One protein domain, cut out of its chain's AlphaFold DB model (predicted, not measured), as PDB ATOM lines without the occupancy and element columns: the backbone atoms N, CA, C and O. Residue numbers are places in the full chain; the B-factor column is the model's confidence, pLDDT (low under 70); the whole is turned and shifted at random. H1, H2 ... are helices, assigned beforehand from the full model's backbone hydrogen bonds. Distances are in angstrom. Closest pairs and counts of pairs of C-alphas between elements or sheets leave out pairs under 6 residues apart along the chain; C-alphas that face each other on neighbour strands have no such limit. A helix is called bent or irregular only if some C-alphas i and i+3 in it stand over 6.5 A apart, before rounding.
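What this domain is: This is residues 2 to 67 of the 235 residues of the protein "Peptidylprolyl isomerase" of Gemmatimonadales bacterium (UniProt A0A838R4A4). Two helical hairpins run lengthwise together: H2 and H3 open as a V, and the shorter H4 and H5 sit towards its open end, H5 packing on H3. Little H1 packs on residues 13 to 18 of H2. You find 66 residues with five named helices, H1 to H5, no named strand: all helix, compact, radius of gyration of the C-alphas 11.1 A, spans 35 by 21 by 21 A.

Where its parts are: Find C-alpha 2 at (425.539, 277.890, 490.281), where H1, residues 2 to 5, begins. H2, 12 to 27, runs 22.5 A; H3, 29 to 42, 20.4 A, only just irregular, C-alphas 30 and 33 being 6.9 A apart. H4 is 49 to 58, 14.1 A; H5, 60 to 66, ends at (413.733, 269.267, 488.646).

How they stand to each other: Start at the hub, H2: it touches H1 at C-alphas 14 and 5, 5.1 A. Its residues 21 to 26 touch H3, closest C-alphas 25 and 32, 4.7 A, opposite ways at a shallow tilt of 34 degrees, only just short of steep. H4 only just touches H2, 3 pairs within 8 A, closest C-alphas 15 and 51, 6.5 A. H5 touches H4, closest C-alphas 63 and 56, 4.8 A, and H3, closest C-alphas 62 and 40, 6.6 A. H2 and H5 are apart. Every O i to N i+4 pair is within hydrogen-bond range in H2, H4 and H5, 7 of 10 in H3; H1 is too short for one.

The domain as a whole: C-alphas 9 and 30 are farthest apart, 34.6 A. The printed part has no cut and no long link; residues 26 to 31 stand free. Look for pLDDT under 70 at residues 4, 6, 7 and 9.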
ATOM      1  N   TYR A   2     426.270 279.122 489.922       73.75
ATOM      2  CA  TYR A   2     425.539 277.890 490.281       73.75
ATOM      3  C   TYR A   2     426.070 276.584 489.652       73.75
ATOM      4  O   TYR A   2     426.299 275.609 490.352       73.75
ATOM      5  N   ARG A   3     426.359 276.553 488.340       71.12
ATOM      6  CA  ARG A   3     426.877 275.329 487.684       71.12
ATOM      7  C   ARG A   3     428.207 274.819 488.252       71.12
ATOM      8  O   ARG A   3     428.510 273.645 488.083       71.12
ATOM      9  N   ARG A   4     429.014 275.701 488.853       69.19
ATOM     10  CA  ARG A   4     430.285 275.312 489.479       69.19
ATOM     11  C   ARG A   4     430.056 274.723 490.871       69.19
ATOM     12  O   ARG A   4     430.750 273.784 491.211       69.19
ATOM     13  N   THR A   5     429.065 275.227 491.606       70.62
ATOM     14  CA  THR A   5     428.788 274.845 492.999       70.62
ATOM     15  C   THR A   5     427.823 273.669 493.128       70.62
ATOM     16  O   THR A   5     427.833 272.963 494.123       70.62
ATOM     17  N   ALA A   6     427.016 273.383 492.102       62.34
ATOM     18  CA  ALA A   6     426.091 272.242 492.089       62.34
ATOM     19  C   ALA A   6     426.779 270.856 492.073       62.34
ATOM     20  O   ALA A   6     426.093 269.838 492.042       62.34
ATOM     21  N   ARG A   7     428.118 270.813 492.034       66.38
ATOM     22  CA  ARG A   7     428.934 269.589 492.102       66.38
ATOM     23  C   ARG A   7     429.671 269.439 493.435       66.38
ATOM     24  O   ARG A   7     430.382 268.452 493.601       66.38
ATOM     25  N   ASP A   8     429.541 270.409 494.334       71.38
ATOM     26  CA  ASP A   8     430.216 270.378 495.624       71.38
ATOM     27  C   ASP A   8     429.556 269.346 496.544       71.38
ATOM     28  O   ASP A   8     428.344 269.134 496.499       71.38
ATOM     29  N   SER A   9     430.359 268.722 497.409       65.44
ATOM     30  CA  SER A   9     429.888 267.733 498.390       65.44
ATOM     31  C   SER A   9     428.945 268.324 499.445       65.44
ATOM     32  O   SER A   9     428.264 267.575 500.139       65.44
ATOM     33  N   PHE A  10     428.922 269.655 499.574       73.75
ATOM     34  CA  PHE A  10     428.057 270.400 500.481       73.75
ATOM     35  C   PHE A  10     427.224 271.416 499.683       73.75
ATOM     36  O   PHE A  10     427.793 272.193 498.909       73.75
ATOM     37  N   PRO A  11     425.893 271.462 499.865       82.06
ATOM     38  CA  PRO A  11     425.016 272.254 499.009       82.06
ATOM     39  C   PRO A  11     425.001 273.755 499.331       82.06
ATOM     40  O   PRO A  11     424.356 274.507 498.604       82.06
ATOM     41  N   ASP A  12     425.695 274.232 500.367       82.38
ATOM     42  CA  ASP A  12     425.603 275.614 500.874       82.38
ATOM     43  C   ASP A  12     425.880 276.678 499.803       82.38
ATOM     44  O   ASP A  12     425.157 277.672 499.672       82.38
ATOM     45  N   ALA A  13     426.905 276.455 498.979       82.31
ATOM     46  CA  ALA A  13     427.262 277.358 497.890       82.31
ATOM     47  C   ALA A  13     426.231 277.319 496.745       82.31
ATOM     48  O   ALA A  13     425.974 278.332 496.085       82.31
ATOM     49  N   ALA A  14     425.612 276.161 496.504       85.44
ATOM     50  CA  ALA A  14     424.534 276.011 495.533       85.44
ATOM     51  C   ALA A  14     423.230 276.657 496.032       85.44
ATOM     52  O   ALA A  14     422.616 277.414 495.280       85.44
ATOM     53  N   LEU A  15     422.861 276.461 497.301       86.69
ATOM     54  CA  LEU A  15     421.722 277.112 497.958       86.69
ATOM     55  C   LEU A  15     421.872 278.634 497.965       86.69
ATOM     56  O   LEU A  15     420.939 279.355 497.620       86.69
ATOM     57  N   SER A  16     423.065 279.139 498.283       86.19
ATOM     58  CA  SER A  16     423.351 280.579 498.269       86.19
ATOM     59  C   SER A  16     423.174 281.182 496.873       86.19
ATOM     60  O   SER A  16     422.576 282.247 496.718       86.19
ATOM     61  N   ALA A  17     423.635 280.477 495.835       85.94
ATOM     62  CA  ALA A  17     423.434 280.898 494.453       85.94
ATOM     63  C   ALA A  17     421.948 280.879 494.048       85.94
ATOM     64  O   ALA A  17     421.503 281.802 493.368       85.94
ATOM     65  N   LEU A  18     421.173 279.880 494.485       88.25
ATOM     66  CA  LEU A  18     419.729 279.822 494.238       88.25
ATOM     67  C   LEU A  18     418.973 280.961 494.931       88.25
ATOM     68  O   LEU A  18     418.155 281.627 494.296       88.25
ATOM     69  N   ASN A  19     419.309 281.255 496.189       88.31
ATOM     70  CA  ASN A  19     418.747 282.384 496.930       88.31
ATOM     71  C   ASN A  19     419.025 283.725 496.234       88.31
ATOM     72  O   ASN A  19     418.125 284.557 496.114       88.31
ATOM     73  N   ALA A  20     420.241 283.927 495.720       86.56
ATOM     74  CA  ALA A  20     420.589 285.139 494.978       86.56
ATOM     75  C   ALA A  20     419.774 285.280 493.680       86.56
ATOM     76  O   ALA A  20     419.288 286.367 493.366       86.56
ATOM     77  N   ILE A  21     419.576 284.181 492.945       85.81
ATOM     78  CA  ILE A  21     418.758 284.174 491.724       85.81
ATOM     79  C   ILE A  21     417.295 284.502 492.054       85.81
ATOM     80  O   ILE A  21     416.688 285.339 491.384       85.81
ATOM     81  N   LEU A  22     416.747 283.921 493.124       85.62
ATOM     82  CA  LEU A  22     415.387 284.209 493.576       85.62
ATOM     83  C   LEU A  22     415.217 285.668 494.024       85.62
ATOM     84  O   LEU A  22     414.189 286.283 493.746       85.62
ATOM     85  N   ALA A  23     416.222 286.251 494.681       85.62
ATOM     86  CA  ALA A  23     416.203 287.661 495.062       85.62
ATOM     87  C   ALA A  23     416.164 288.584 493.830       85.62
ATOM     88  O   ALA A  23     415.370 289.525 493.791       85.62
ATOM     89  N   ILE A  24     416.952 288.277 492.792       82.56
ATOM     90  CA  ILE A  24     416.926 289.006 491.511       82.56
ATOM     91  C   ILE A  24     415.550 288.877 490.844       82.56
ATOM     92  O   ILE A  24     415.008 289.875 490.368       82.56
ATOM     93  N   ARG A  25     414.972 287.669 490.854       83.94
ATOM     94  CA  ARG A  25     413.632 287.381 490.324       83.94
ATOM     95  C   ARG A  25     412.560 288.231 491.012       83.94
ATOM     96  O   ARG A  25     411.761 288.869 490.335       83.94
ATOM     97  N   LYS A  26     412.582 288.295 492.349       81.56
ATOM     98  CA  LYS A  26     411.646 289.105 493.150       81.56
ATOM     99  C   LYS A  26     411.807 290.608 492.905       81.56
ATOM    100  O   LYS A  26     410.814 291.323 492.870       81.56
ATOM    101  N   ALA A  27     413.038 291.086 492.720       83.25
ATOM    102  CA  ALA A  27     413.317 292.507 492.513       83.25
ATOM    103  C   ALA A  27     412.938 293.017 491.110       83.25
ATOM    104  O   ALA A  27     412.771 294.222 490.928       83.25
ATOM    105  N   LYS A  28     412.835 292.131 490.108       81.56
ATOM    106  CA  LYS A  28     412.538 292.493 488.711       81.56
ATOM    107  C   LYS A  28     411.487 291.550 488.104       81.56
ATOM    108  O   LYS A  28     411.862 290.648 487.350       81.56
ATOM    109  N   PRO A  29     410.188 291.767 488.377       72.50
ATOM    110  CA  PRO A  29     409.105 290.892 487.917       72.50
ATOM    111  C   PRO A  29     409.078 290.702 486.394       72.50
ATOM    112  O   PRO A  29     408.954 289.578 485.915       72.50
ATOM    113  N   ASP A  30     409.329 291.768 485.630       75.31
ATOM    114  CA  ASP A  30     409.360 291.722 484.158       75.31
ATOM    115  C   ASP A  30     410.526 290.878 483.609       75.31
ATOM    116  O   ASP A  30     410.486 290.380 482.485       75.31
ATOM    117  N   ALA A  31     411.576 290.689 484.415       70.12
ATOM    118  CA  ALA A  31     412.723 289.847 484.091       70.12
ATOM    119  C   ALA A  31     412.609 288.431 484.677       70.12
ATOM    120  O   ALA A  31     413.405 287.568 484.301       70.12
ATOM    121  N   ALA A  32     411.634 288.162 485.554       73.94
ATOM    122  CA  ALA A  32     411.466 286.869 486.216       73.94
ATOM    123  C   ALA A  32     411.275 285.742 485.196       73.94
ATOM    124  O   ALA A  32     412.029 284.774 485.202       73.94
ATOM    125  N   ALA A  33     410.380 285.939 484.224       75.44
ATOM    126  CA  ALA A  33     410.129 284.965 483.162       75.44
ATOM    127  C   ALA A  33     411.373 284.679 482.298       75.44
ATOM    128  O   ALA A  33     411.534 283.579 481.764       75.44
ATOM    129  N   ARG A  34     412.272 285.662 482.149       79.31
ATOM    130  CA  ARG A  34     413.537 285.499 481.422       79.31
ATOM    131  C   ARG A  34     414.557 284.720 482.249       79.31
ATOM    132  O   ARG A  34     415.199 283.827 481.705       79.31
ATOM    133  N   VAL A  35     414.683 285.036 483.538       76.88
ATOM    134  CA  VAL A  35     415.546 284.306 484.478       76.88
ATOM    135  C   VAL A  35     415.104 282.850 484.569       76.88
ATOM    136  O   VAL A  35     415.938 281.965 484.402       76.88
ATOM    137  N   ASP A  36     413.803 282.606 484.734       79.38
ATOM    138  CA  ASP A  36     413.216 281.266 484.770       79.38
ATOM    139  C   ASP A  36     413.566 280.503 483.492       79.38
ATOM    140  O   ASP A  36     414.121 279.408 483.548       79.38
ATOM    141  N   ARG A  37     413.352 281.116 482.322       78.50
ATOM    142  CA  ARG A  37     413.656 280.495 481.031       78.50
ATOM    143  C   ARG A  37     415.145 280.192 480.859       78.50
ATOM    144  O   ARG A  37     415.491 279.045 480.605       78.50
ATOM    145  N   GLU A  38     416.026 281.179 480.990       82.88
ATOM    146  CA  GLU A  38     417.459 281.027 480.691       82.88
ATOM    147  C   GLU A  38     418.189 280.149 481.720       82.88
ATOM    148  O   GLU A  38     419.035 279.312 481.366       82.88
ATOM    149  N   PHE A  39     417.868 280.314 483.008       84.69
ATOM    150  CA  PHE A  39     418.493 279.533 484.067       84.69
ATOM    151  C   PHE A  39     418.006 278.093 484.031       84.69
ATOM    152  O   PHE A  39     418.834 277.187 483.928       84.69
ATOM    153  N   LEU A  40     416.687 277.873 484.052       83.44
ATOM    154  CA  LEU A  40     416.154 276.520 484.112       83.44
ATOM    155  C   LEU A  40     416.538 275.754 482.857       83.44
ATOM    156  O   LEU A  40     417.098 274.677 483.010       83.44
ATOM    157  N   GLN A  41     416.399 276.321 481.646       82.56
ATOM    158  CA  GLN A  41     416.805 275.657 480.391       82.56
ATOM    159  C   GLN A  41     418.223 275.097 480.417       82.56
ATOM    160  O   GLN A  41     418.468 274.047 479.824       82.56
ATOM    161  N   SER A  42     419.127 275.756 481.133       82.00
ATOM    162  CA  SER A  42     420.541 275.416 481.137       82.00
ATOM    163  C   SER A  42     421.041 274.763 482.432       82.00
ATOM    164  O   SER A  42     422.192 274.319 482.484       82.00
ATOM    165  N   ALA A  43     420.211 274.694 483.473       84.31
ATOM    166  CA  ALA A  43     420.508 274.005 484.720       84.31
ATOM    167  C   ALA A  43     420.052 272.539 484.639       84.31
ATOM    168  O   ALA A  43     418.884 272.238 484.367       84.31
ATOM    169  N   ALA A  44     420.987 271.619 484.883       85.50
ATOM    170  CA  ALA A  44     420.671 270.205 485.057       85.50
ATOM    171  C   ALA A  44     419.884 269.985 486.359       85.50
ATOM    172  O   ALA A  44     420.017 270.765 487.303       85.50
ATOM    173  N   ARG A  45     419.094 268.906 486.411       86.62
ATOM    174  CA  ARG A  45     418.423 268.460 487.639       86.62
ATOM    175  C   ARG A  45     419.471 268.192 488.734       86.62
ATOM    176  O   ARG A  45     420.375 267.392 488.485       86.62
ATOM    177  N   PRO A  46     419.356 268.799 489.928       86.56
ATOM    178  CA  PRO A  46     420.247 268.498 491.043       86.56
ATOM    179  C   PRO A  46     420.078 267.055 491.531       86.56
ATOM    180  O   PRO A  46     418.952 266.562 491.672       86.56
ATOM    181  N   SER A  47     421.195 266.381 491.813       81.81
ATOM    182  CA  SER A  47     421.205 265.086 492.504       81.81
ATOM    183  C   SER A  47     420.914 265.238 493.999       81.81
ATOM    184  O   SER A  47     420.280 264.364 494.585       81.81
ATOM    185  N   ASP A  48     421.339 266.357 494.590       85.44
ATOM    186  CA  ASP A  48     421.113 266.687 495.995       85.44
ATOM    187  C   ASP A  48     419.629 266.994 496.262       85.44
ATOM    188  O   ASP A  48     419.012 267.850 495.613       85.44
ATOM    189  N   TYR A  49     419.051 266.283 497.230       85.81
ATOM    190  CA  TYR A  49     417.643 266.413 497.585       85.81
ATOM    191  C   TYR A  49     417.320 267.737 498.283       85.81
ATOM    192  O   TYR A  49     416.195 268.210 498.151       85.81
ATOM    193  N   LEU A  50     418.276 268.360 498.980       88.31
ATOM    194  CA  LEU A  50     418.084 269.640 499.662       88.31
ATOM    195  C   LEU A  50     417.898 270.774 498.657       88.31
ATOM    196  O   LEU A  50     417.074 271.657 498.875       88.31
ATOM    197  N   LEU A  51     418.595 270.725 497.517       89.00
ATOM    198  CA  LEU A  51     418.412 271.693 496.431       89.00
ATOM    199  C   LEU A  51     417.042 271.543 495.763       89.00
ATOM    200  O   LEU A  51     416.393 272.545 495.459       89.00
ATOM    201  N   ARG A  52     416.582 270.301 495.564       89.94
ATOM    202  CA  ARG A  52     415.232 270.033 495.044       89.94
ATOM    203  C   ARG A  52     414.156 270.439 496.047       89.94
ATOM    204  O   ARG A  52     413.182 271.066 495.653       89.94
ATOM    205  N   ARG A  53     414.370 270.168 497.337       90.94
ATOM    206  CA  ARG A  53     413.454 270.572 498.407       90.94
ATOM    207  C   ARG A  53     413.341 272.087 498.508       90.94
ATOM    208  O   ARG A  53     412.242 272.624 498.558       90.94
ATOM    209  N   TRP A  54     414.475 272.777 498.468       92.12
ATOM    210  CA  TRP A  54     414.490 274.231 498.436       92.12
ATOM    211  C   TRP A  54     413.698 274.771 497.237       92.12
ATOM    212  O   TRP A  54     412.946 275.730 497.396       92.12
ATOM    213  N   ALA A  55     413.822 274.152 496.057       91.06
ATOM    214  CA  ALA A  55     413.075 274.560 494.868       91.06
ATOM    215  C   ALA A  55     411.560 274.359 495.031       91.06
ATOM    216  O   ALA A  55     410.812 275.270 494.696       91.06
ATOM    217  N   GLU A  56     411.111 273.232 495.597       91.56
ATOM    218  CA  GLU A  56     409.692 273.010 495.937       91.56
ATOM    219  C   GLU A  56     409.134 274.124 496.828       91.56
ATOM    220  O   GLU A  56     408.051 274.642 496.568       91.56
ATOM    221  N   ASP A  57     409.893 274.515 497.851       91.81
ATOM    222  CA  ASP A  57     409.433 275.473 498.856       91.81
ATOM    223  C   ASP A  57     409.480 276.934 498.352       91.81
ATOM    224  O   ASP A  57     408.760 277.792 498.865       91.81
ATOM    225  N   ASN A  58     410.329 277.250 497.362       91.56
ATOM    226  CA  ASN A  58     410.670 278.642 497.024       91.56
ATOM    227  C   ASN A  58     410.507 279.026 495.545       91.56
ATOM    228  O   ASN A  58     410.465 280.222 495.237       91.56
ATOM    229  N   TRP A  59     410.464 278.062 494.623       90.94
ATOM    230  CA  TRP A  59     410.501 278.319 493.182       90.94
ATOM    231  C   TRP A  59     409.725 277.250 492.379       90.94
ATOM    232  O   TRP A  59     410.326 276.293 491.882       90.94
ATOM    233  N   PRO A  60     408.402 277.433 492.187       88.88
ATOM    234  CA  PRO A  60     407.521 276.445 491.551       88.88
ATOM    235  C   PRO A  60     407.988 275.972 490.170       88.88
ATOM    236  O   PRO A  60     407.977 274.777 489.889       88.88
ATOM    237  N   GLU A  61     408.468 276.887 489.326       89.38
ATOM    238  CA  GLU A  61     408.944 276.570 487.976       89.38
ATOM    239  C   GLU A  61     410.217 275.704 488.003       89.38
ATOM    240  O   GLU A  61     410.416 274.827 487.158       89.38
ATOM    241  N   ALA A  62     411.089 275.918 488.994       89.25
ATOM    242  CA  ALA A  62     412.266 275.082 489.202       89.25
ATOM    243  C   ALA A  62     411.881 273.694 489.730       89.25
ATOM    244  O   ALA A  62     412.446 272.694 489.282       89.25
ATOM    245  N   ALA A  63     410.901 273.628 490.636       89.44
ATOM    246  CA  ALA A  63     410.372 272.380 491.178       89.44
ATOM    247  C   ALA A  63     409.721 271.509 490.091       89.44
ATOM    248  O   ALA A  63     410.004 270.315 490.011       89.44
ATOM    249  N   GLU A  64     408.929 272.114 489.198       89.81
ATOM    250  CA  GLU A  64     408.312 271.420 488.063       89.81
ATOM    251  C   GLU A  64     409.370 270.774 487.159       89.81
ATOM    252  O   GLU A  64     409.252 269.613 486.766       89.81
ATOM    253  N   ARG A  65     410.461 271.494 486.876       88.94
ATOM    254  CA  ARG A  65     411.537 270.986 486.020       88.94
ATOM    255  C   ARG A  65     412.408 269.929 486.694       88.94
ATOM    256  O   ARG A  65     412.835 268.975 486.044       88.94
ATOM    257  N   TRP A  66     412.792 270.148 487.947       89.62
ATOM    258  CA  TRP A  66     413.733 269.267 488.646       89.62
ATOM    259  C   TRP A  66     413.060 268.049 489.274       89.62
ATOM    260  O   TRP A  66     413.755 267.111 489.684       89.62
ATOM    261  N   GLY A  67     411.730 268.028 489.277       86.25
ATOM    262  CA  GLY A  67     410.943 266.973 489.878       86.25
ATOM    263  C   GLY A  67     411.006 267.015 491.404       86.25
ATOM    264  O   GLY A  67     411.728 267.828 491.993       86.25
TER     265      GLY A  67